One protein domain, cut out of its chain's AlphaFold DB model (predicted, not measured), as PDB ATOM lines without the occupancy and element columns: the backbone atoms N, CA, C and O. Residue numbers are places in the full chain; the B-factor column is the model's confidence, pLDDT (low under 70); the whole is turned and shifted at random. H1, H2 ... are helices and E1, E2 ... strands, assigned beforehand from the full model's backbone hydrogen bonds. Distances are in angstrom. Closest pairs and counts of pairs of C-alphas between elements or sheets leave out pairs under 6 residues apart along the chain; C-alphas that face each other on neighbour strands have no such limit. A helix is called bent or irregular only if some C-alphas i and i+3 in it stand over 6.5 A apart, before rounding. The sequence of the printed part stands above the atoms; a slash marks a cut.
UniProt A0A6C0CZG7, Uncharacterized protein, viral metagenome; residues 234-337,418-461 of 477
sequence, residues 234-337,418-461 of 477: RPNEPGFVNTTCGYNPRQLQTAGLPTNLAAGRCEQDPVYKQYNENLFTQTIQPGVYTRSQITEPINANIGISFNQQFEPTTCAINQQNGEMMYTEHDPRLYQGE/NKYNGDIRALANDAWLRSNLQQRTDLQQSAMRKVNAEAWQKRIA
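AT A GLANCE: This is residues 234 to 337 and 418 to 461 of the 477 residues of an uncharacterized protein of viral metagenome (UniProt A0A6C0CZG7). A small twisted sheet of four strands, E1 to E4, has one very long helix, H3, crossing one of its faces slantwise, and residues 418 to 440, most of them in H3, stick out from the body as a long arm. Two short helices, H1 and H2, form a corner near one end of the sheet, which H2 only grazes. The printed part has 148 residues, with named elements in the order H1, H2, E1, E2, E3, E4, H3; the mixed sheet runs E1, E2, E4, E3, and the class is mixed, helices and strands. The whole is only just loose, close to compact, with a radius of gyration of the C-alphas of 18.0 A, and it spans 61 by 40 by 31 A.

HOW THE PARTS SIT: H1, residues 249 to 255, touches H2, residues 270 to 279, about perpendicular at 79 degrees; their closest C-alphas, of Ala 255 and Lys 273, are 4.4 A apart. H2 is only just on the sheet, with 5 pairs of C-alphas within 10 A, and only grazes it with residues 275 to 279. E1, residues 281 to 285, and E2, residues 288 to 292, form an antiparallel hairpin at 149 degrees, with N 282 and O 290 at 2.8 A. E3, residues 313 to 317, and E4, residues 324 to 328, form another at 160 degrees, with N 314 and O 327 at 2.9 A. E2 and E4 are parallel neighbours at 16 degrees, with N 289 and O 324 at 2.8 A. H3, residues 421 to 460, is on one face of the sheet, making two layers, a helix over a sheet. Its height over the sheet is 7.7 A; it lies over E1 and E2, at 49 degrees to E2 on the local plane, slantwise to the strands. The closest C-alphas of E1 and H3, of Ile 284 and Gln 445, are 6.4 A apart. H1 and H3 are apart. The O i to N i+4 pairs within hydrogen-bond range are 2 of 3 in H1, 4 of 6 in H2 and 34 of 36 in H3.

IN THESE COORDINATES: H1 begins at C-alpha 249 (8.812, 18.935, -0.011) and is 10.4 A long. H2 is 14.3 A long and irregular, with C-alphas 271 and 274 7.6 A apart. E1, E2, E3 and E4 measure 12.2, 13.9, 13.4 and 13.1 A. H3 measures 56.7 A and ends at C-alpha 460 (6.066, 39.388, -3.391); it is irregular, with C-alphas 422 and 425 7.9 A apart, and has a kink of 25 degrees near residue 428.

THE WHOLE: The C-alphas of Arg 265 and Gly 422, the two farthest apart, are 61.6 A from each other. Residues 338 to 417 are not printed, and C-alphas 337 and 418 are 28.8 A apart across the cut. The links H1 to H2 and E2 to E3 are long. Confidence is low, with pLDDT under 70, at residues 298 to 309 and residue 337.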
ATOM      1  N   ARG A 234       3.551  13.235   5.427       86.69
ATOM      2  CA  ARG A 234       2.285  12.939   6.108       86.69
ATOM      3  C   ARG A 234       1.077  13.437   5.295       86.69
ATOM      4  O   ARG A 234       1.187  14.443   4.570       86.69
ATOM      5  N   PRO A 235      -0.088  12.764   5.389       86.88
ATOM      6  CA  PRO A 235      -1.333  13.299   4.845       86.88
ATOM      7  C   PRO A 235      -1.625  14.677   5.451       86.88
ATOM      8  O   PRO A 235      -1.146  15.010   6.532       86.88
ATOM      9  N   ASN A 236      -2.351  15.513   4.710       82.31
ATOM     10  CA  ASN A 236      -2.677  16.854   5.175       82.31
ATOM     11  C   ASN A 236      -3.727  16.772   6.294       82.31
ATOM     12  O   ASN A 236      -4.811  16.237   6.061       82.31
ATOM     13  N   GLU A 237      -3.414  17.300   7.473       84.00
ATOM     14  CA  GLU A 237      -4.320  17.374   8.624       84.00
ATOM     15  C   GLU A 237      -4.719  18.846   8.868       84.00
ATOM     16  O   GLU A 237      -3.967  19.758   8.499       84.00
ATOM     17  N   PRO A 238      -5.900  19.126   9.452       76.44
ATOM     18  CA  PRO A 238      -6.272  20.484   9.843       76.44
ATOM     19  C   PRO A 238      -5.202  21.112  10.746       76.44
ATOM     20  O   PRO A 238      -4.736  20.473  11.683       76.44
ATOM     21  N   GLY A 239      -4.819  22.359  10.466       71.00
ATOM     22  CA  GLY A 239      -3.745  23.052  11.190       71.00
ATOM     23  C   GLY A 239      -2.350  22.899  10.570       71.00
ATOM     24  O   GLY A 239      -1.428  23.586  10.999       71.00
ATOM     25  N   PHE A 240      -2.182  22.065   9.538       82.69
ATOM     26  CA  PHE A 240      -0.930  21.990   8.777       82.69
ATOM     27  C   PHE A 240      -0.808  23.101   7.721       82.69
ATOM     28  O   PHE A 240      -1.665  23.971   7.560       82.69
ATOM     29  N   VAL A 241       0.307  23.059   6.991       82.81
ATOM     30  CA  VAL A 241       0.686  24.004   5.940       82.81
ATOM     31  C   VAL A 241      -0.370  24.068   4.838       82.81
ATOM     32  O   VAL A 241      -0.834  23.040   4.341       82.81
ATOM     33  N   ASN A 242      -0.698  25.279   4.381       80.69
ATOM     34  CA  ASN A 242      -1.529  25.438   3.196       80.69
ATOM     35  C   ASN A 242      -0.794  24.903   1.951       80.69
ATOM     36  O   ASN A 242       0.287  25.375   1.603       80.69
ATOM     37  N   THR A 243      -1.403  23.928   1.277       84.38
ATOM     38  CA  THR A 243      -0.849  23.248   0.096       84.38
ATOM     39  C   THR A 243      -1.460  23.723  -1.224       84.38
ATOM     40  O   THR A 243      -1.019  23.281  -2.285       84.38
ATOM     41  N   THR A 244      -2.454  24.622  -1.193       80.75
ATOM     42  CA  THR A 244      -3.209  25.027  -2.393       80.75
ATOM     43  C   THR A 244      -2.365  25.776  -3.420       80.75
ATOM     44  O   THR A 244      -2.632  25.675  -4.614       80.75
ATOM     45  N   CYS A 245      -1.312  26.467  -2.983       73.44
ATOM     46  CA  CYS A 245      -0.415  27.232  -3.853       73.44
ATOM     47  C   CYS A 245       0.789  26.422  -4.365       73.44
ATOM     48  O   CYS A 245       1.751  27.007  -4.850       73.44
ATOM     49  N   GLY A 246       0.741  25.091  -4.287       80.38
ATOM     50  CA  GLY A 246       1.852  24.216  -4.652       80.38
ATOM     51  C   GLY A 246       2.670  23.822  -3.426       80.38
ATOM     52  O   GLY A 246       3.132  24.659  -2.660       80.38
ATOM     53  N   TYR A 247       2.829  22.515  -3.237       91.75
ATOM     54  CA  TYR A 247       3.589  21.933  -2.138       91.75
ATOM     55  C   TYR A 247       4.645  20.991  -2.708       91.75
ATOM     56  O   TYR A 247       4.315  19.964  -3.306       91.75
ATOM     57  N   ASN A 248       5.915  21.346  -2.540       93.88
ATOM     58  CA  ASN A 248       7.052  20.580  -3.020       93.88
ATOM     59  C   ASN A 248       8.044  20.331  -1.874       93.88
ATOM     60  O   ASN A 248       8.969  21.111  -1.671       93.88
ATOM     61  N   PRO A 249       7.932  19.212  -1.143       93.12
ATOM     62  CA  PRO A 249       8.812  18.935  -0.011       93.12
ATOM     63  C   PRO A 249      10.268  18.684  -0.431       93.12
ATOM     64  O   PRO A 249      11.183  18.783   0.385       93.12
ATOM     65  N   ARG A 250      10.514  18.379  -1.713       90.50
ATOM     66  CA  ARG A 250      11.865  18.121  -2.225       90.50
ATOM     67  C   ARG A 250      12.696  19.396  -2.321       90.50
ATOM     68  O   ARG A 250      13.906  19.323  -2.124       90.50
ATOM     69  N   GLN A 251      12.070  20.549  -2.570       93.94
ATOM     70  CA  GLN A 251      12.801  21.810  -2.745       93.94
ATOM     71  C   GLN A 251      13.483  22.291  -1.467       93.94
ATOM     72  O   GLN A 251      14.516  22.952  -1.538       93.94
ATOM     73  N   LEU A 252      12.973  21.878  -0.309       93.62
ATOM     74  CA  LEU A 252      13.634  22.113   0.965       93.62
ATOM     75  C   LEU A 252      15.012  21.439   1.010       93.62
ATOM     76  O   LEU A 252      15.992  22.044   1.433       93.62
ATOM     77  N   GLN A 253      15.116  20.204   0.513       91.25
ATOM     78  CA  GLN A 253      16.379  19.463   0.503       91.25
ATOM     79  C   GLN A 253      17.299  19.880  -0.647       91.25
ATOM     80  O   GLN A 253      18.512  19.998  -0.444       91.25
ATOM     81  N   THR A 254      16.743  20.099  -1.844       92.81
ATOM     82  CA  THR A 254      17.532  20.389  -3.051       92.81
ATOM     83  C   THR A 254      17.947  21.851  -3.152       92.81
ATOM     84  O   THR A 254      19.088  22.122  -3.506       92.81
ATOM     85  N   ALA A 255      17.047  22.777  -2.822       94.88
ATOM     86  CA  ALA A 255      17.207  24.207  -3.073       94.88
ATOM     87  C   ALA A 255      17.153  25.071  -1.806       94.88
ATOM     88  O   ALA A 255      17.331  26.278  -1.911       94.88
ATOM     89  N   GLY A 256      16.894  24.501  -0.624       94.69
ATOM     90  CA  GLY A 256      16.783  25.279   0.617       94.69
ATOM     91  C   GLY A 256      15.584  26.236   0.634       94.69
ATOM     92  O   GLY A 256      15.613  27.243   1.334       94.69
ATOM     93  N   LEU A 257      14.557  25.952  -0.174       95.00
ATOM     94  CA  LEU A 257      13.354  26.776  -0.294       95.00
ATOM     95  C   LEU A 257      12.213  26.227   0.579       95.00
ATOM     96  O   LEU A 257      12.112  25.005   0.734       95.00
ATOM     97  N   PRO A 258      11.316  27.091   1.095       94.00
ATOM     98  CA  PRO A 258      10.169  26.663   1.885       94.00
ATOM     99  C   PRO A 258       9.264  25.697   1.121       94.00
ATOM    100  O   PRO A 258       9.050  25.884  -0.071       94.00
ATOM    101  N   THR A 259       8.695  24.680   1.766       94.50
ATOM    102  CA  THR A 259       8.005  23.571   1.072       94.50
ATOM    103  C   THR A 259       6.715  23.975   0.358       94.50
ATOM    104  O   THR A 259       6.337  23.326  -0.616       94.50
ATOM    105  N   ASN A 260       6.053  25.047   0.787       91.81
ATOM    106  CA  ASN A 260       4.830  25.588   0.184       91.81
ATOM    107  C   ASN A 260       5.053  26.854  -0.663       91.81
ATOM    108  O   ASN A 260       4.093  27.538  -1.020       91.81
ATOM    109  N   LEU A 261       6.309  27.174  -0.993       90.69
ATOM    110  CA  LEU A 261       6.632  28.246  -1.926       90.69
ATOM    111  C   LEU A 261       6.563  27.732  -3.371       90.69
ATOM    112  O   LEU A 261       7.262  26.786  -3.739       90.69
ATOM    113  N   ALA A 262       5.772  28.393  -4.215       90.06
ATOM    114  CA  ALA A 262       5.754  28.144  -5.655       90.06
ATOM    115  C   ALA A 262       7.003  28.743  -6.324       90.06
ATOM    116  O   ALA A 262       6.966  29.861  -6.833       90.06
ATOM    117  N   ALA A 263       8.111  28.004  -6.301       89.88
ATOM    118  CA  ALA A 263       9.386  28.460  -6.845       89.88
ATOM    119  C   ALA A 263       9.597  28.044  -8.307       89.88
ATOM    120  O   ALA A 263       9.262  26.924  -8.709       89.88
ATOM    121  N   GLY A 264      10.204  28.926  -9.101       90.94
ATOM    122  CA  GLY A 264      10.580  28.637 -10.487       90.94
ATOM    123  C   GLY A 264      11.788  27.695 -10.593       90.94
ATOM    124  O   GLY A 264      12.556  27.532  -9.649       90.94
ATOM    125  N   ARG A 265      12.027  27.107 -11.776       90.94
ATOM    126  CA  ARG A 265      13.180  26.199 -12.000       90.94
ATOM    127  C   ARG A 265      14.533  26.838 -11.678       90.94
ATOM    128  O   ARG A 265      15.419  26.143 -11.204       90.94
ATOM    129  N   CYS A 266      14.684  28.138 -11.934       90.69
ATOM    130  CA  CYS A 266      15.924  28.861 -11.651       90.69
ATOM    131  C   CYS A 266      16.186  29.002 -10.143       90.69
ATOM    132  O   CYS A 266      17.329  28.934  -9.718       90.69
ATOM    133  N   GLU A 267      15.136  29.183  -9.339       89.94
ATOM    134  CA  GLU A 267      15.249  29.314  -7.878       89.94
ATOM    135  C   GLU A 267      15.516  27.960  -7.214       89.94
ATOM    136  O   GLU A 267      16.164  27.891  -6.172       89.94
ATOM    137  N   GLN A 268      15.048  26.879  -7.847       93.06
ATOM    138  CA  GLN A 268      15.266  25.501  -7.409       93.06
ATOM    139  C   GLN A 268      16.675  24.963  -7.724       93.06
ATOM    140  O   GLN A 268      16.959  23.803  -7.409       93.06
ATOM    141  N   ASP A 269      17.545  25.758  -8.353       94.19
ATOM    142  CA  ASP A 269      18.912  25.339  -8.652       94.19
ATOM    143  C   ASP A 269      19.701  25.134  -7.339       94.19
ATOM    144  O   ASP A 269      19.759  26.046  -6.505       94.19
ATOM    145  N   PRO A 270      20.318  23.954  -7.122       94.81
ATOM    146  CA  PRO A 270      21.081  23.664  -5.909       94.81
ATOM    147  C   PRO A 270      22.250  24.630  -5.669       94.81
ATOM    148  O   PRO A 270      22.677  24.776  -4.524       94.81
ATOM    149  N   VAL A 271      22.746  25.325  -6.702       96.06
ATOM    150  CA  VAL A 271      23.777  26.367  -6.560       96.06
ATOM    151  C   VAL A 271      23.299  27.507  -5.650       96.06
ATOM    152  O   VAL A 271      24.097  28.072  -4.902       96.06
ATOM    153  N   TYR A 272      21.997  27.809  -5.640       94.81
ATOM    154  CA  TYR A 272      21.418  28.857  -4.796       94.81
ATOM    155  C   TYR A 272      20.988  28.370  -3.412       94.81
ATOM    156  O   TYR A 272      20.478  29.172  -2.636       94.81
ATOM    157  N   LYS A 273      21.227  27.104  -3.047       95.31
ATOM    158  CA  LYS A 273      20.747  26.546  -1.776       95.31
ATOM    159  C   LYS A 273      21.155  27.375  -0.557       95.31
ATOM    160  O   LYS A 273      20.298  27.744   0.236       95.31
ATOM    161  N   GLN A 274      22.435  27.726  -0.434       94.81
ATOM    162  CA  GLN A 274      22.908  28.538   0.694       94.81
ATOM    163  C   GLN A 274      22.301  29.947   0.684       94.81
ATOM    164  O   GLN A 274      21.960  30.489   1.731       94.81
ATOM    165  N   TYR A 275      22.165  30.547  -0.501       94.56
ATOM    166  CA  TYR A 275      21.549  31.863  -0.651       94.56
ATOM    167  C   TYR A 275      20.080  31.839  -0.218       94.56
ATOM    168  O   TYR A 275      19.648  32.712   0.531       94.56
ATOM    169  N   ASN A 276      19.342  30.813  -0.635       93.81
ATOM    170  CA  ASN A 276      17.948  30.601  -0.279       93.81
ATOM    171  C   ASN A 276      17.796  30.362   1.227       93.81
ATOM    172  O   ASN A 276      16.985  31.025   1.866       93.81
ATOM    173  N   GLU A 277      18.628  29.509   1.829       92.88
ATOM    174  CA  GLU A 277      18.612  29.311   3.281       92.88
ATOM    175  C   GLU A 277      18.871  30.626   4.028       92.88
ATOM    176  O   GLU A 277      18.146  30.946   4.968       92.88
ATOM    177  N   ASN A 278      19.829  31.437   3.569       91.38
ATOM    178  CA  ASN A 278      20.098  32.756   4.142       91.38
ATOM    179  C   ASN A 278      18.924  33.734   3.944       91.38
ATOM    180  O   ASN A 278      18.679  34.570   4.808       91.38
ATOM    181  N   LEU A 279      18.183  33.634   2.835       89.56
ATOM    182  CA  LEU A 279      17.027  34.485   2.533       89.56
ATOM    183  C   LEU A 279      15.865  34.262   3.512       89.56
ATOM    184  O   LEU A 279      15.160  35.218   3.843       89.56
ATOM    185  N   PHE A 280      15.683  33.017   3.963       90.31
ATOM    186  CA  PHE A 280      14.662  32.614   4.938       90.31
ATOM    187  C   PHE A 280      15.196  32.517   6.372       90.31
ATOM    188  O   PHE A 280      14.451  32.146   7.279       90.31
ATOM    189  N   THR A 281      16.463  32.879   6.589       90.94
ATOM    190  CA  THR A 281      17.069  33.001   7.916       90.94
ATOM    191  C   THR A 281      17.005  34.449   8.385       90.94
ATOM    192  O   THR A 281      17.275  35.388   7.638       90.94
ATOM    193  N   GLN A 282      16.657  34.643   9.648       87.75
ATOM    194  CA  GLN A 282      16.497  35.945  10.279       87.75
ATOM    195  C   GLN A 282      17.343  35.998  11.538       87.75
ATOM    196  O   GLN A 282      17.418  35.030  12.289       87.75
ATOM    197  N   THR A 283      17.951  37.147  11.799       89.06
ATOM    198  CA  THR A 283      18.672  37.392  13.047       89.06
ATOM    199  C   THR A 283      17.696  37.950  14.080       89.06
ATOM    200  O   THR A 283      17.149  39.034  13.875       89.06
ATOM    201  N   ILE A 284      17.470  37.221  15.176       83.50
ATOM    202  CA  ILE A 284      16.657  37.689  16.313       83.50
ATOM    203  C   ILE A 284      17.488  38.669  17.146       83.50
ATOM    204  O   ILE A 284      17.072  39.787  17.438       83.50
ATOM    205  N   GLN A 285      18.700  38.243  17.486       83.62
ATOM    206  CA  GLN A 285      19.737  39.029  18.145       83.62
ATOM    207  C   GLN A 285      21.100  38.536  17.636       83.62
ATOM    208  O   GLN A 285      21.166  37.445  17.068       83.62
ATOM    209  N   PRO A 286      22.193  39.301  17.784       87.56
ATOM    210  CA  PRO A 286      23.511  38.845  17.350       87.56
ATOM    211  C   PRO A 286      23.835  37.449  17.906       87.56
ATOM    212  O   PRO A 286      23.745  37.230  19.112       87.56
ATOM    213  N   GLY A 287      24.159  36.508  17.017       87.81
ATOM    214  CA  GLY A 287      24.431  35.111  17.365       87.81
ATOM    215  C   GLY A 287      23.202  34.223  17.598       87.81
ATOM    216  O   GLY A 287      23.372  33.048  17.898       87.81
ATOM    217  N   VAL A 288      21.976  34.740  17.447       88.25
ATOM    218  CA  VAL A 288      20.738  33.946  17.498       88.25
ATOM    219  C   VAL A 288      19.919  34.168  16.235       88.25
ATOM    220  O   VAL A 288      19.495  35.285  15.919       88.25
ATOM    221  N   TYR A 289      19.659  33.077  15.535       91.25
ATOM    222  CA  TYR A 289      19.013  33.064  14.236       91.25
ATOM    223  C   TYR A 289      17.772  32.176  14.264       91.25
ATOM    224  O   TYR A 289      17.713  31.208  15.016       91.25
ATOM    225  N   THR A 290      16.787  32.496  13.433       90.94
ATOM    226  CA  THR A 290      15.637  31.629  13.166       90.94
ATOM    227  C   THR A 290      15.466  31.433  11.668       90.94
ATOM    228  O   THR A 290      15.667  32.372  10.895       90.94
ATOM    229  N   ARG A 291      15.123  30.219  11.248       92.31
ATOM    230  CA  ARG A 291      14.881  29.852   9.854       92.31
ATOM    231  C   ARG A 291      13.583  29.070   9.751       92.31
ATOM    232  O   ARG A 291      13.467  28.016  10.371       92.31
ATOM    233  N   SER A 292      12.667  29.524   8.900       91.06
ATOM    234  CA  SER A 292      11.433  28.784   8.616       91.06
ATOM    235  C   SER A 292      11.545  27.946   7.344       91.06
ATOM    236  O   SER A 292      12.125  28.370   6.340       91.06
ATOM    237  N   GLN A 293      10.998  26.732   7.396       93.12
ATOM    238  CA  GLN A 293      10.889  25.814   6.261       93.12
ATOM    239  C   GLN A 293       9.566  25.956   5.504       93.12
ATOM    240  O   GLN A 293       9.362  25.253   4.510       93.12
ATOM    241  N   ILE A 294       8.671  26.842   5.944       90.75
ATOM    242  CA  ILE A 294       7.391  27.113   5.289       90.75
ATOM    243  C   ILE A 294       7.150  28.625   5.187       90.75
ATOM    244  O   ILE A 294       7.717  29.426   5.917       90.75
ATOM    245  N   THR A 295       6.324  29.046   4.237       87.31
ATOM    246  CA  THR A 295       5.815  30.417   4.170       87.31
ATOM    247  C   THR A 295       4.448  30.478   4.825       87.31
ATOM    248  O   THR A 295       3.507  29.831   4.358       87.31
ATOM    249  N   GLU A 296       4.308  31.274   5.874       78.25
ATOM    250  CA  GLU A 296       3.022  31.444   6.542       78.25
ATOM    251  C   GLU A 296       2.154  32.520   5.887       78.25
ATOM    252  O   GLU A 296       2.663  33.544   5.417       78.25
ATOM    253  N   PRO A 297       0.823  32.333   5.882       72.25
ATOM    254  CA  PRO A 297      -0.089  33.419   5.571       72.25
ATOM    255  C   PRO A 297      -0.026  34.482   6.674       72.25
ATOM    256  O   PRO A 297       0.015  34.166   7.864       72.25
ATOM    257  N   ILE A 298      -0.082  35.757   6.287       66.88
ATOM    258  CA  ILE A 298      -0.207  36.850   7.254       66.88
ATOM    259  C   ILE A 298      -1.605  36.794   7.838       66.88
ATOM    260  O   ILE A 298      -2.584  37.180   7.200       66.88
ATOM    261  N   ASN A 299      -1.692  36.314   9.069       62.03
ATOM    262  CA  ASN A 299      -2.892  36.458   9.860       62.03
ATOM    263  C   ASN A 299      -2.798  37.772  10.647       62.03
ATOM    264  O   ASN A 299      -1.890  37.964  11.460       62.03
ATOM    265  N   ALA A 300      -3.750  38.683  10.425       49.62
ATOM    266  CA  ALA A 300      -3.852  39.928  11.190       49.62
ATOM    267  C   ALA A 300      -4.039  39.674  12.704       49.62
ATOM    268  O   ALA A 300      -3.715  40.546  13.510       49.62
ATOM    269  N   ASN A 301      -4.475  38.464  13.087       52.41
ATOM    270  CA  ASN A 301      -4.780  38.063  14.462       52.41
ATOM    271  C   ASN A 301      -3.618  37.401  15.221       52.41
ATOM    272  O   ASN A 301      -3.850  36.818  16.282       52.41
ATOM    273  N   ILE A 302      -2.371  37.504  14.745       53.09
ATOM    274  CA  ILE A 302      -1.202  37.167  15.575       53.09
ATOM    275  C   ILE A 302      -1.186  38.144  16.766       53.09
ATOM    276  O   ILE A 302      -0.726  39.285  16.630       53.09
ATOM    277  N   GLY A 303      -1.762  37.710  17.894       45.72
ATOM    278  CA  GLY A 303      -1.842  38.449  19.158       45.72
ATOM    279  C   GLY A 303      -3.200  38.453  19.882       45.72
ATOM    280  O   GLY A 303      -3.227  38.869  21.038       45.72
ATOM    281  N   ILE A 304      -4.314  38.009  19.277       42.91
ATOM    282  CA  ILE A 304      -5.640  38.047  19.933       42.91
ATOM    283  C   ILE A 304      -6.349  36.692  19.782       42.91
ATOM    284  O   ILE A 304      -6.721  36.302  18.681       42.91
ATOM    285  N   SER A 305      -6.484  35.983  20.910       44.88
ATOM    286  CA  SER A 305      -7.346  34.811  21.182       44.88
ATOM    287  C   SER A 305      -7.293  33.581  20.260       44.88
ATOM    288  O   SER A 305      -7.994  32.609  20.540       44.88
ATOM    289  N   PHE A 306      -6.467  33.557  19.213       49.19
ATOM    290  CA  PHE A 306      -6.267  32.367  18.385       49.19
ATOM    291  C   PHE A 306      -4.956  31.668  18.755       49.19
ATOM    292  O   PHE A 306      -3.870  32.182  18.492       49.19
ATOM    293  N   ASN A 307      -5.066  30.476  19.346       52.78
ATOM    294  CA  ASN A 307      -3.936  29.569  19.540       52.78
ATOM    295  C   ASN A 307      -3.578  28.959  18.181       52.78
ATOM    296  O   ASN A 307      -3.961  27.829  17.880       52.78
ATOM    297  N   GLN A 308      -2.910  29.731  17.324       56.31
ATOM    298  CA  GLN A 308      -2.367  29.179  16.094       56.31
ATOM    299  C   GLN A 308      -1.355  28.098  16.472       56.31
ATOM    300  O   GLN A 308      -0.489  28.315  17.318       56.31
ATOM    301  N   GLN A 309      -1.499  26.915  15.880       62.94
ATOM    302  CA  GLN A 309      -0.550  25.834  16.080       62.94
ATOM    303  C   GLN A 309       0.786  26.261  15.469       62.94
ATOM    304  O   GLN A 309       0.877  26.466  14.259       62.94
ATOM    305  N   PHE A 310       1.796  26.457  16.316       73.44
ATOM    306  CA  PHE A 310       3.146  26.772  15.868       73.44
ATOM    307  C   PHE A 310       3.792  25.542  15.232       73.44
ATOM    308  O   PHE A 310       3.529  24.399  15.622       73.44
ATOM    309  N   GLU A 311       4.651  25.789  14.250       82.44
ATOM    310  CA  GLU A 311       5.473  24.751  13.642       82.44
ATOM    311  C   GLU A 311       6.382  24.080  14.680       82.44
ATOM    312  O   GLU A 311       6.911  24.749  15.579       82.44
ATOM    313  N   PRO A 312       6.630  22.767  14.544       86.00
ATOM    314  CA  PRO A 312       7.651  22.103  15.333       86.00
ATOM    315  C   PRO A 312       8.998  22.806  15.152       86.00
ATOM    316  O   PRO A 312       9.487  22.941  14.033       86.00
ATOM    317  N   THR A 313       9.604  23.257  16.246       86.56
ATOM    318  CA  THR A 313      10.860  24.014  16.205       86.56
ATOM    319  C   THR A 313      11.979  23.189  16.827       86.56
ATOM    320  O   THR A 313      11.799  22.615  17.900       86.56
ATOM    321  N   THR A 314      13.137  23.132  16.174       88.75
ATOM    322  CA  THR A 314      14.373  22.610  16.777       88.75
ATOM    323  C   THR A 314      15.350  23.738  17.054       88.75
ATOM    324  O   THR A 314      15.356  24.757  16.364       88.75
ATOM    325  N   CYS A 315      16.185  23.555  18.074       87.38
ATOM    326  CA  CYS A 315      17.266  24.468  18.408       87.38
ATOM    327  C   CYS A 315      18.598  23.736  18.238       87.38
ATOM    328  O   CYS A 315      18.799  22.665  18.811       87.38
ATOM    329  N   ALA A 316      19.500  24.314  17.452       87.94
ATOM    330  CA  ALA A 316      20.860  23.831  17.288       87.94
ATOM    331  C   ALA A 316      21.844  24.909  17.746       87.94
ATOM    332  O   ALA A 316      21.777  26.051  17.293       87.94
ATOM    333  N   ILE A 317      22.774  24.539  18.628       88.19
ATOM    334  CA  ILE A 317      23.891  25.399  19.027       88.19
ATOM    335  C   ILE A 317      25.114  24.968  18.226       88.19
ATOM    336  O   ILE A 317      25.533  23.809  18.282       88.19
ATOM    337  N   ASN A 318      25.702  25.896  17.481       88.19
ATOM    338  CA  ASN A 318      26.954  25.654  16.794       88.19
ATOM    339  C   ASN A 318      28.099  25.681  17.818       88.19
ATOM    340  O   ASN A 318      28.394  26.696  18.446       88.19
ATOM    341  N   GLN A 319      28.744  24.529  17.992       88.75
ATOM    342  CA  GLN A 319      29.773  24.313  19.011       88.75
ATOM    343  C   GLN A 319      31.026  25.183  18.816       88.75
ATOM    344  O   GLN A 319      31.778  25.373  19.766       88.75
ATOM    345  N   GLN A 320      31.269  25.705  17.608       88.38
ATOM    346  CA  GLN A 320      32.484  26.469  17.305       88.38
ATOM    347  C   GLN A 320      32.380  27.949  17.677       88.38
ATOM    348  O   GLN A 320      33.365  28.548  18.100       88.38
ATOM    349  N   ASN A 321      31.204  28.546  17.501       89.38
ATOM    350  CA  ASN A 321      30.980  29.983  17.673       89.38
ATOM    351  C   ASN A 321      29.932  30.303  18.753       89.38
ATOM    352  O   ASN A 321      29.757  31.468  19.099       89.38
ATOM    353  N   GLY A 322      29.259  29.287  19.303       87.25
ATOM    354  CA  GLY A 322      28.195  29.456  20.290       87.25
ATOM    355  C   GLY A 322      26.912  30.057  19.712       87.25
ATOM    356  O   GLY A 322      26.035  30.449  20.479       87.25
ATOM    357  N   GLU A 323      26.793  30.152  18.384       89.88
ATOM    358  CA  GLU A 323      25.593  30.676  17.738       89.88
ATOM    359  C   GLU A 323      24.439  29.687  17.865       89.88
ATOM    360  O   GLU A 323      24.611  28.473  17.748       89.88
ATOM    361  N   MET A 324      23.243  30.220  18.073       87.56
ATOM    362  CA  MET A 324      22.017  29.453  18.228       87.56
ATOM    363  C   MET A 324      21.155  29.620  16.978       87.56
ATOM    364  O   MET A 324      20.868  30.740  16.562       87.56
ATOM    365  N   MET A 325      20.736  28.512  16.374       91.12
ATOM    366  CA  MET A 325      19.850  28.489  15.215       91.12
ATOM    367  C   MET A 325      18.568  27.745  15.568       91.12
ATOM    368  O   MET A 325      18.589  26.541  15.827       91.12
ATOM    369  N   TYR A 326      17.449  28.456  15.517       90.62
ATOM    370  CA  TYR A 326      16.116  27.879  15.563       90.62
ATOM    371  C   TYR A 326      15.682  27.504  14.147       90.62
ATOM    372  O   TYR A 326      15.759  28.323  13.233       90.62
ATOM    373  N   THR A 327      15.244  26.264  13.936       91.56
ATOM    374  CA  THR A 327      14.652  25.836  12.663       91.56
ATOM    375  C   THR A 327      13.193  25.478  12.885       91.56
ATOM    376  O   THR A 327      12.895  24.528  13.606       91.56
ATOM    377  N   GLU A 328      12.296  26.227  12.254       90.81
ATOM    378  CA  GLU A 328      10.860  25.957  12.241       90.81
ATOM    379  C   GLU A 328      10.573  24.989  11.093       90.81
ATOM    380  O   GLU A 328      10.832  25.281   9.920       90.81
ATOM    381  N   HIS A 329      10.146  23.782  11.441       92.19
ATOM    382  CA  HIS A 329      10.031  22.683  10.504       92.19
ATOM    383  C   HIS A 329       8.651  22.576   9.878       92.19
ATOM    384  O   HIS A 329       7.631  22.837  10.510       92.19
ATOM    385  N   ASP A 330       8.613  22.048   8.654       91.94
ATOM    386  CA  ASP A 330       7.354  21.622   8.055       91.94
ATOM    387  C   ASP A 330       6.751  20.457   8.875       91.94
ATOM    388  O   ASP A 330       7.349  19.371   8.918       91.94
ATOM    389  N   PRO A 331       5.559  20.621   9.486       88.88
ATOM    390  CA  PRO A 331       4.927  19.593  10.315       88.88
ATOM    391  C   PRO A 331       4.598  18.306   9.546       88.88
ATOM    392  O   PRO A 331       4.402  17.248  10.147       88.88
ATOM    393  N   ARG A 332       4.545  18.360   8.209       90.56
ATOM    394  CA  ARG A 332       4.304  17.182   7.369       90.56
ATOM    395  C   ARG A 332       5.552  16.335   7.153       90.56
ATOM    396  O   ARG A 332       5.413  15.175   6.761       90.56
ATOM    397  N   LEU A 333       6.733  16.919   7.357       89.88
ATOM    398  CA  LEU A 333       8.034  16.279   7.155       89.88
ATOM    399  C   LEU A 333       8.721  15.945   8.472       89.88
ATOM    400  O   LEU A 333       9.438  14.951   8.559       89.88
ATOM    401  N   TYR A 334       8.512  16.777   9.486       87.50
ATOM    402  CA  TYR A 334       9.120  16.602  10.787       87.50
ATOM    403  C   TYR A 334       8.270  15.683  11.657       87.50
ATOM    404  O   TYR A 334       7.154  16.007  12.060       87.50
ATOM    405  N   GLN A 335       8.824  14.517  11.956       76.38
ATOM    406  CA  GLN A 335       8.399  13.720  13.092       76.38
ATOM    407  C   GLN A 335       9.300  14.159  14.233       76.38
ATOM    408  O   GLN A 335      10.507  13.930  14.176       76.38
ATOM    409  N   GLY A 336       8.733  14.867  15.211       70.81
ATOM    410  CA  GLY A 336       9.481  15.189  16.420       70.81
ATOM    411  C   GLY A 336      10.084  13.930  17.011       70.81
ATOM    412  O   GLY A 336       9.535  12.839  16.830       70.81
ATOM    413  N   GLU A 337      11.211  14.081  17.704       66.06
ATOM    414  CA  GLU A 337      11.667  13.019  18.587       66.06
ATOM    415  C   GLU A 337      10.489  12.680  19.493       66.06
ATOM    416  O   GLU A 337       9.992  13.527  20.241       66.06
ATOM    417  N   ASN A 418      17.742  14.134  47.791       80.12
ATOM    418  CA  ASN A 418      18.239  14.749  46.567       80.12
ATOM    419  C   ASN A 418      19.749  15.007  46.623       80.12
ATOM    420  O   ASN A 418      20.233  15.792  47.448       80.12
ATOM    421  N   LYS A 419      20.496  14.435  45.680       83.94
ATOM    422  CA  LYS A 419      21.940  14.679  45.537       83.94
ATOM    423  C   LYS A 419      22.288  16.151  45.282       83.94
ATOM    424  O   LYS A 419      23.391  16.581  45.604       83.94
ATOM    425  N   TYR A 420      21.353  16.930  44.740       83.69
ATOM    426  CA  TYR A 420      21.520  18.348  44.434       83.69
ATOM    427  C   TYR A 420      21.069  19.284  45.561       83.69
ATOM    428  O   TYR A 420      21.103  20.498  45.373       83.69
ATOM    429  N   ASN A 421      20.668  18.774  46.732       81.38
ATOM    430  CA  ASN A 421      20.124  19.600  47.820       81.38
ATOM    431  C   ASN A 421      21.064  20.758  48.231       81.38
ATOM    432  O   ASN A 421      20.613  21.878  48.464       81.38
ATOM    433  N   GLY A 422      22.384  20.525  48.238       80.06
ATOM    434  CA  GLY A 422      23.380  21.560  48.551       80.06
ATOM    435  C   GLY A 422      23.408  22.731  47.557       80.06
ATOM    436  O   GLY A 422      23.545  23.882  47.970       80.06
ATOM    437  N   ASP A 423      23.192  22.451  46.269       87.56
ATOM    438  CA  ASP A 423      23.277  23.425  45.169       87.56
ATOM    439  C   ASP A 423      21.902  23.827  44.613       87.56
ATOM    440  O   ASP A 423      21.803  24.577  43.637       87.56
ATOM    441  N   ILE A 424      20.814  23.370  45.240       83.00
ATOM    442  CA  ILE A 424      19.455  23.476  44.696       83.00
ATOM    443  C   ILE A 424      19.042  24.925  44.429       83.00
ATOM    444  O   ILE A 424      18.342  25.210  43.463       83.00
ATOM    445  N   ARG A 425      19.533  25.873  45.240       80.56
ATOM    446  CA  ARG A 425      19.292  27.311  45.048       80.56
ATOM    447  C   ARG A 425      19.981  27.852  43.798       80.56
ATOM    448  O   ARG A 425      19.396  28.673  43.098       80.56
ATOM    449  N   ALA A 426      21.208  27.408  43.525       82.31
ATOM    450  CA  ALA A 426      21.954  27.825  42.345       82.31
ATOM    451  C   ALA A 426      21.310  27.253  41.075       82.31
ATOM    452  O   ALA A 426      21.071  28.000  40.129       82.31
ATOM    453  N   LEU A 427      20.936  25.969  41.100       81.50
ATOM    454  CA  LEU A 427      20.231  25.307  39.999       81.50
ATOM    455  C   LEU A 427      18.841  25.907  39.755       81.50
ATOM    456  O   LEU A 427      18.471  26.138  38.608       81.50
ATOM    457  N   ALA A 428      18.094  26.230  40.815       81.25
ATOM    458  CA  ALA A 428      16.807  26.915  40.709       81.25
ATOM    459  C   ALA A 428      16.944  28.306  40.078       81.25
ATOM    460  O   ALA A 428      16.165  28.657  39.193       81.25
ATOM    461  N   ASN A 429      17.945  29.085  40.496       85.50
ATOM    462  CA  ASN A 429      18.207  30.404  39.925       85.50
ATOM    463  C   ASN A 429      18.606  30.317  38.443       85.50
ATOM    464  O   ASN A 429      18.122  31.089  37.621       85.50
ATOM    465  N   ASP A 430      19.451  29.350  38.093       83.50
ATOM    466  CA  ASP A 430      19.881  29.094  36.719       83.50
ATOM    467  C   ASP A 430      18.720  28.613  35.832       83.50
ATOM    468  O   ASP A 430      18.517  29.127  34.734       83.50
ATOM    469  N   ALA A 431      17.880  27.700  36.326       81.00
ATOM    470  CA  ALA A 431      16.671  27.262  35.632       81.00
ATOM    471  C   ALA A 431      15.679  28.412  35.424       81.00
ATOM    472  O   ALA A 431      15.176  28.592  34.319       81.00
ATOM    473  N   TRP A 432      15.445  29.232  36.451       85.00
ATOM    474  CA  TRP A 432      14.613  30.428  36.334       85.00
ATOM    475  C   TRP A 432      15.185  31.402  35.302       85.00
ATOM    476  O   TRP A 432      14.449  31.877  34.435       85.00
ATOM    477  N   LEU A 433      16.494  31.665  35.334       82.31
ATOM    478  CA  LEU A 433      17.156  32.538  34.367       82.31
ATOM    479  C   LEU A 433      17.002  31.997  32.941       82.31
ATOM    480  O   LEU A 433      16.611  32.749  32.049       82.31
ATOM    481  N   ARG A 434      17.240  30.696  32.728       76.88
ATOM    482  CA  ARG A 434      17.044  30.045  31.426       76.88
ATOM    483  C   ARG A 434      15.600  30.144  30.953       76.88
ATOM    484  O   ARG A 434      15.395  30.541  29.814       76.88
ATOM    485  N   SER A 435      14.617  29.869  31.808       79.69
ATOM    486  CA  SER A 435      13.196  29.967  31.449       79.69
ATOM    487  C   SER A 435      12.784  31.395  31.086       79.69
ATOM    488  O   SER A 435      12.058  31.590  30.116       79.69
ATOM    489  N   ASN A 436      13.281  32.412  31.802       82.81
ATOM    490  CA  ASN A 436      13.024  33.816  31.452       82.81
ATOM    491  C   ASN A 436      13.687  34.211  30.128       82.81
ATOM    492  O   ASN A 436      13.086  34.913  29.314       82.81
ATOM    493  N   LEU A 437      14.928  33.769  29.900       80.81
ATOM    494  CA  LEU A 437      15.629  34.003  28.639       80.81
ATOM    495  C   LEU A 437      14.927  33.299  27.477       80.81
ATOM    496  O   LEU A 437      14.762  33.912  26.423       80.81
ATOM    497  N   GLN A 438      14.468  32.066  27.680       78.62
ATOM    498  CA  GLN A 438      13.697  31.310  26.702       78.62
ATOM    499  C   GLN A 438      12.380  32.020  26.392       78.62
ATOM    500  O   GLN A 438      12.158  32.372  25.244       78.62
ATOM    501  N   GLN A 439      11.573  32.363  27.402       83.06
ATOM    502  CA  GLN A 439      10.313  33.086  27.201       83.06
ATOM    503  C   GLN A 439      10.516  34.393  26.423       83.06
ATOM    504  O   GLN A 439       9.762  34.709  25.502       83.06
ATOM    505  N   ARG A 440      11.543  35.173  26.780       81.75
ATOM    506  CA  ARG A 440      11.874  36.406  26.060       81.75
ATOM    507  C   ARG A 440      12.270  36.121  24.612       81.75
ATOM    508  O   ARG A 440      11.844  36.858  23.726       81.75
ATOM    509  N   THR A 441      13.076  35.088  24.387       78.88
ATOM    510  CA  THR A 441      13.524  34.684  23.049       78.88
ATOM    511  C   THR A 441      12.344  34.218  22.204       78.88
ATOM    512  O   THR A 441      12.212  34.673  21.075       78.88
ATOM    513  N   ASP A 442      11.422  33.441  22.771       78.12
ATOM    514  CA  ASP A 442      10.215  32.948  22.101       78.12
ATOM    515  C   ASP A 442       9.274  34.101  21.707       78.12
ATOM    516  O   ASP A 442       8.741  34.145  20.593       78.12
ATOM    517  N   LEU A 443       9.103  35.096  22.588       82.50
ATOM    518  CA  LEU A 443       8.331  36.306  22.285       82.50
ATOM    519  C   LEU A 443       8.989  37.140  21.179       82.50
ATOM    520  O   LEU A 443       8.304  37.630  20.278       82.50
ATOM    521  N   GLN A 444      10.313  37.297  21.227       84.75
ATOM    522  CA  GLN A 444      11.064  38.001  20.190       84.75
ATOM    523  C   GLN A 444      11.004  37.256  18.854       84.75
ATOM    524  O   GLN A 444      10.764  37.889  17.828       84.75
ATOM    525  N   GLN A 445      11.146  35.930  18.861       79.69
ATOM    526  CA  GLN A 445      10.984  35.080  17.685       79.69
ATOM    527  C   GLN A 445       9.593  35.269  17.081       79.69
ATOM    528  O   GLN A 445       9.485  35.549  15.892       79.69
ATOM    529  N   SER A 446       8.542  35.206  17.900       78.56
ATOM    530  CA  SER A 446       7.156  35.375  17.448       78.56
ATOM    531  C   SER A 446       6.920  36.744  16.799       78.56
ATOM    532  O   SER A 446       6.299  36.847  15.737       78.56
ATOM    533  N   ALA A 447       7.451  37.814  17.399       81.69
ATOM    534  CA  ALA A 447       7.359  39.160  16.839       81.69
ATOM    535  C   ALA A 447       8.138  39.289  15.518       81.69
ATOM    536  O   ALA A 447       7.622  39.841  14.544       81.69
ATOM    537  N   MET A 448       9.359  38.752  15.463       80.56
ATOM    538  CA  MET A 448      10.198  38.787  14.265       80.56
ATOM    539  C   MET A 448       9.597  37.962  13.129       80.56
ATOM    540  O   MET A 448       9.560  38.429  11.994       80.56
ATOM    541  N   ARG A 449       9.039  36.788  13.426       78.44
ATOM    542  CA  ARG A 449       8.311  35.945  12.474       78.44
ATOM    543  C   ARG A 449       7.180  36.715  11.799       78.44
ATOM    544  O   ARG A 449       7.119  36.751  10.572       78.44
ATOM    545  N   LYS A 450       6.361  37.440  12.571       81.56
ATOM    546  CA  LYS A 450       5.308  38.317  12.028       81.56
ATOM    547  C   LYS A 450       5.870  39.394  11.099       81.56
ATOM    548  O   LYS A 450       5.407  39.536   9.969       81.56
ATOM    549  N   VAL A 451       6.887  40.130  11.553       81.12
ATOM    550  CA  VAL A 451       7.533  41.189  10.753       81.12
ATOM    551  C   VAL A 451       8.091  40.628   9.447       81.12
ATOM    552  O   VAL A 451       8.019  41.280   8.406       81.12
ATOM    553  N   ASN A 452       8.621  39.410   9.476       76.38
ATOM    554  CA  ASN A 452       9.198  38.792   8.298       76.38
ATOM    555  C   ASN A 452       8.166  38.200   7.351       76.38
ATOM    556  O   ASN A 452       8.342  38.345   6.144       76.38
ATOM    557  N   ALA A 453       7.067  37.640   7.854       78.50
ATOM    558  CA  ALA A 453       5.923  37.299   7.016       78.50
ATOM    559  C   ALA A 453       5.418  38.548   6.271       78.50
ATOM    560  O   ALA A 453       5.267  38.523   5.047       78.50
ATOM    561  N   GLU A 454       5.278  39.682   6.970       80.38
ATOM    562  CA  GLU A 454       4.928  40.972   6.362       80.38
ATOM    563  C   GLU A 454       5.965  41.455   5.341       80.38
ATOM    564  O   GLU A 454       5.606  41.905   4.252       80.38
ATOM    565  N   ALA A 455       7.257  41.392   5.671       81.31
ATOM    566  CA  ALA A 455       8.325  41.816   4.773       81.31
ATOM    567  C   ALA A 455       8.387  40.937   3.518       81.31
ATOM    568  O   ALA A 455       8.554  41.454   2.415       81.31
ATOM    569  N   TRP A 456       8.213  39.625   3.672       77.88
ATOM    570  CA  TRP A 456       8.154  38.669   2.575       77.88
ATOM    571  C   TRP A 456       6.956  38.936   1.667       77.88
ATOM    572  O   TRP A 456       7.122  39.059   0.453       77.88
ATOM    573  N   GLN A 457       5.768  39.154   2.238       79.12
ATOM    574  CA  GLN A 457       4.606  39.554   1.449       79.12
ATOM    575  C   GLN A 457       4.852  40.881   0.733       79.12
ATOM    576  O   GLN A 457       4.517  40.991  -0.437       79.12
ATOM    577  N   LYS A 458       5.493  41.868   1.369       80.88
ATOM    578  CA  LYS A 458       5.867  43.131   0.710       80.88
ATOM    579  C   LYS A 458       6.897  42.937  -0.408       80.88
ATOM    580  O   LYS A 458       6.935  43.757  -1.317       80.88
ATOM    581  N   ARG A 459       7.728  41.888  -0.375       79.00
ATOM    582  CA  ARG A 459       8.623  41.542  -1.495       79.00
ATOM    583  C   ARG A 459       7.842  40.941  -2.659       79.00
ATOM    584  O   ARG A 459       8.057  41.352  -3.793       79.00
ATOM    585  N   ILE A 460       6.923  40.019  -2.374       77.00
ATOM    586  CA  ILE A 460       6.066  39.388  -3.391       77.00
ATOM    587  C   ILE A 460       5.092  40.413  -3.995       77.00
ATOM    588  O   ILE A 460       4.908  40.481  -5.207       77.00
ATOM    589  N   ALA A 461       4.475  41.224  -3.143       81.06
ATOM    590  CA  ALA A 461       3.448  42.202  -3.465       81.06
ATOM    591  C   ALA A 461       3.721  43.532  -2.726       81.06
ATOM    592  O   ALA A 461       3.142  43.798  -1.669       81.06
TER     593      ALA A 461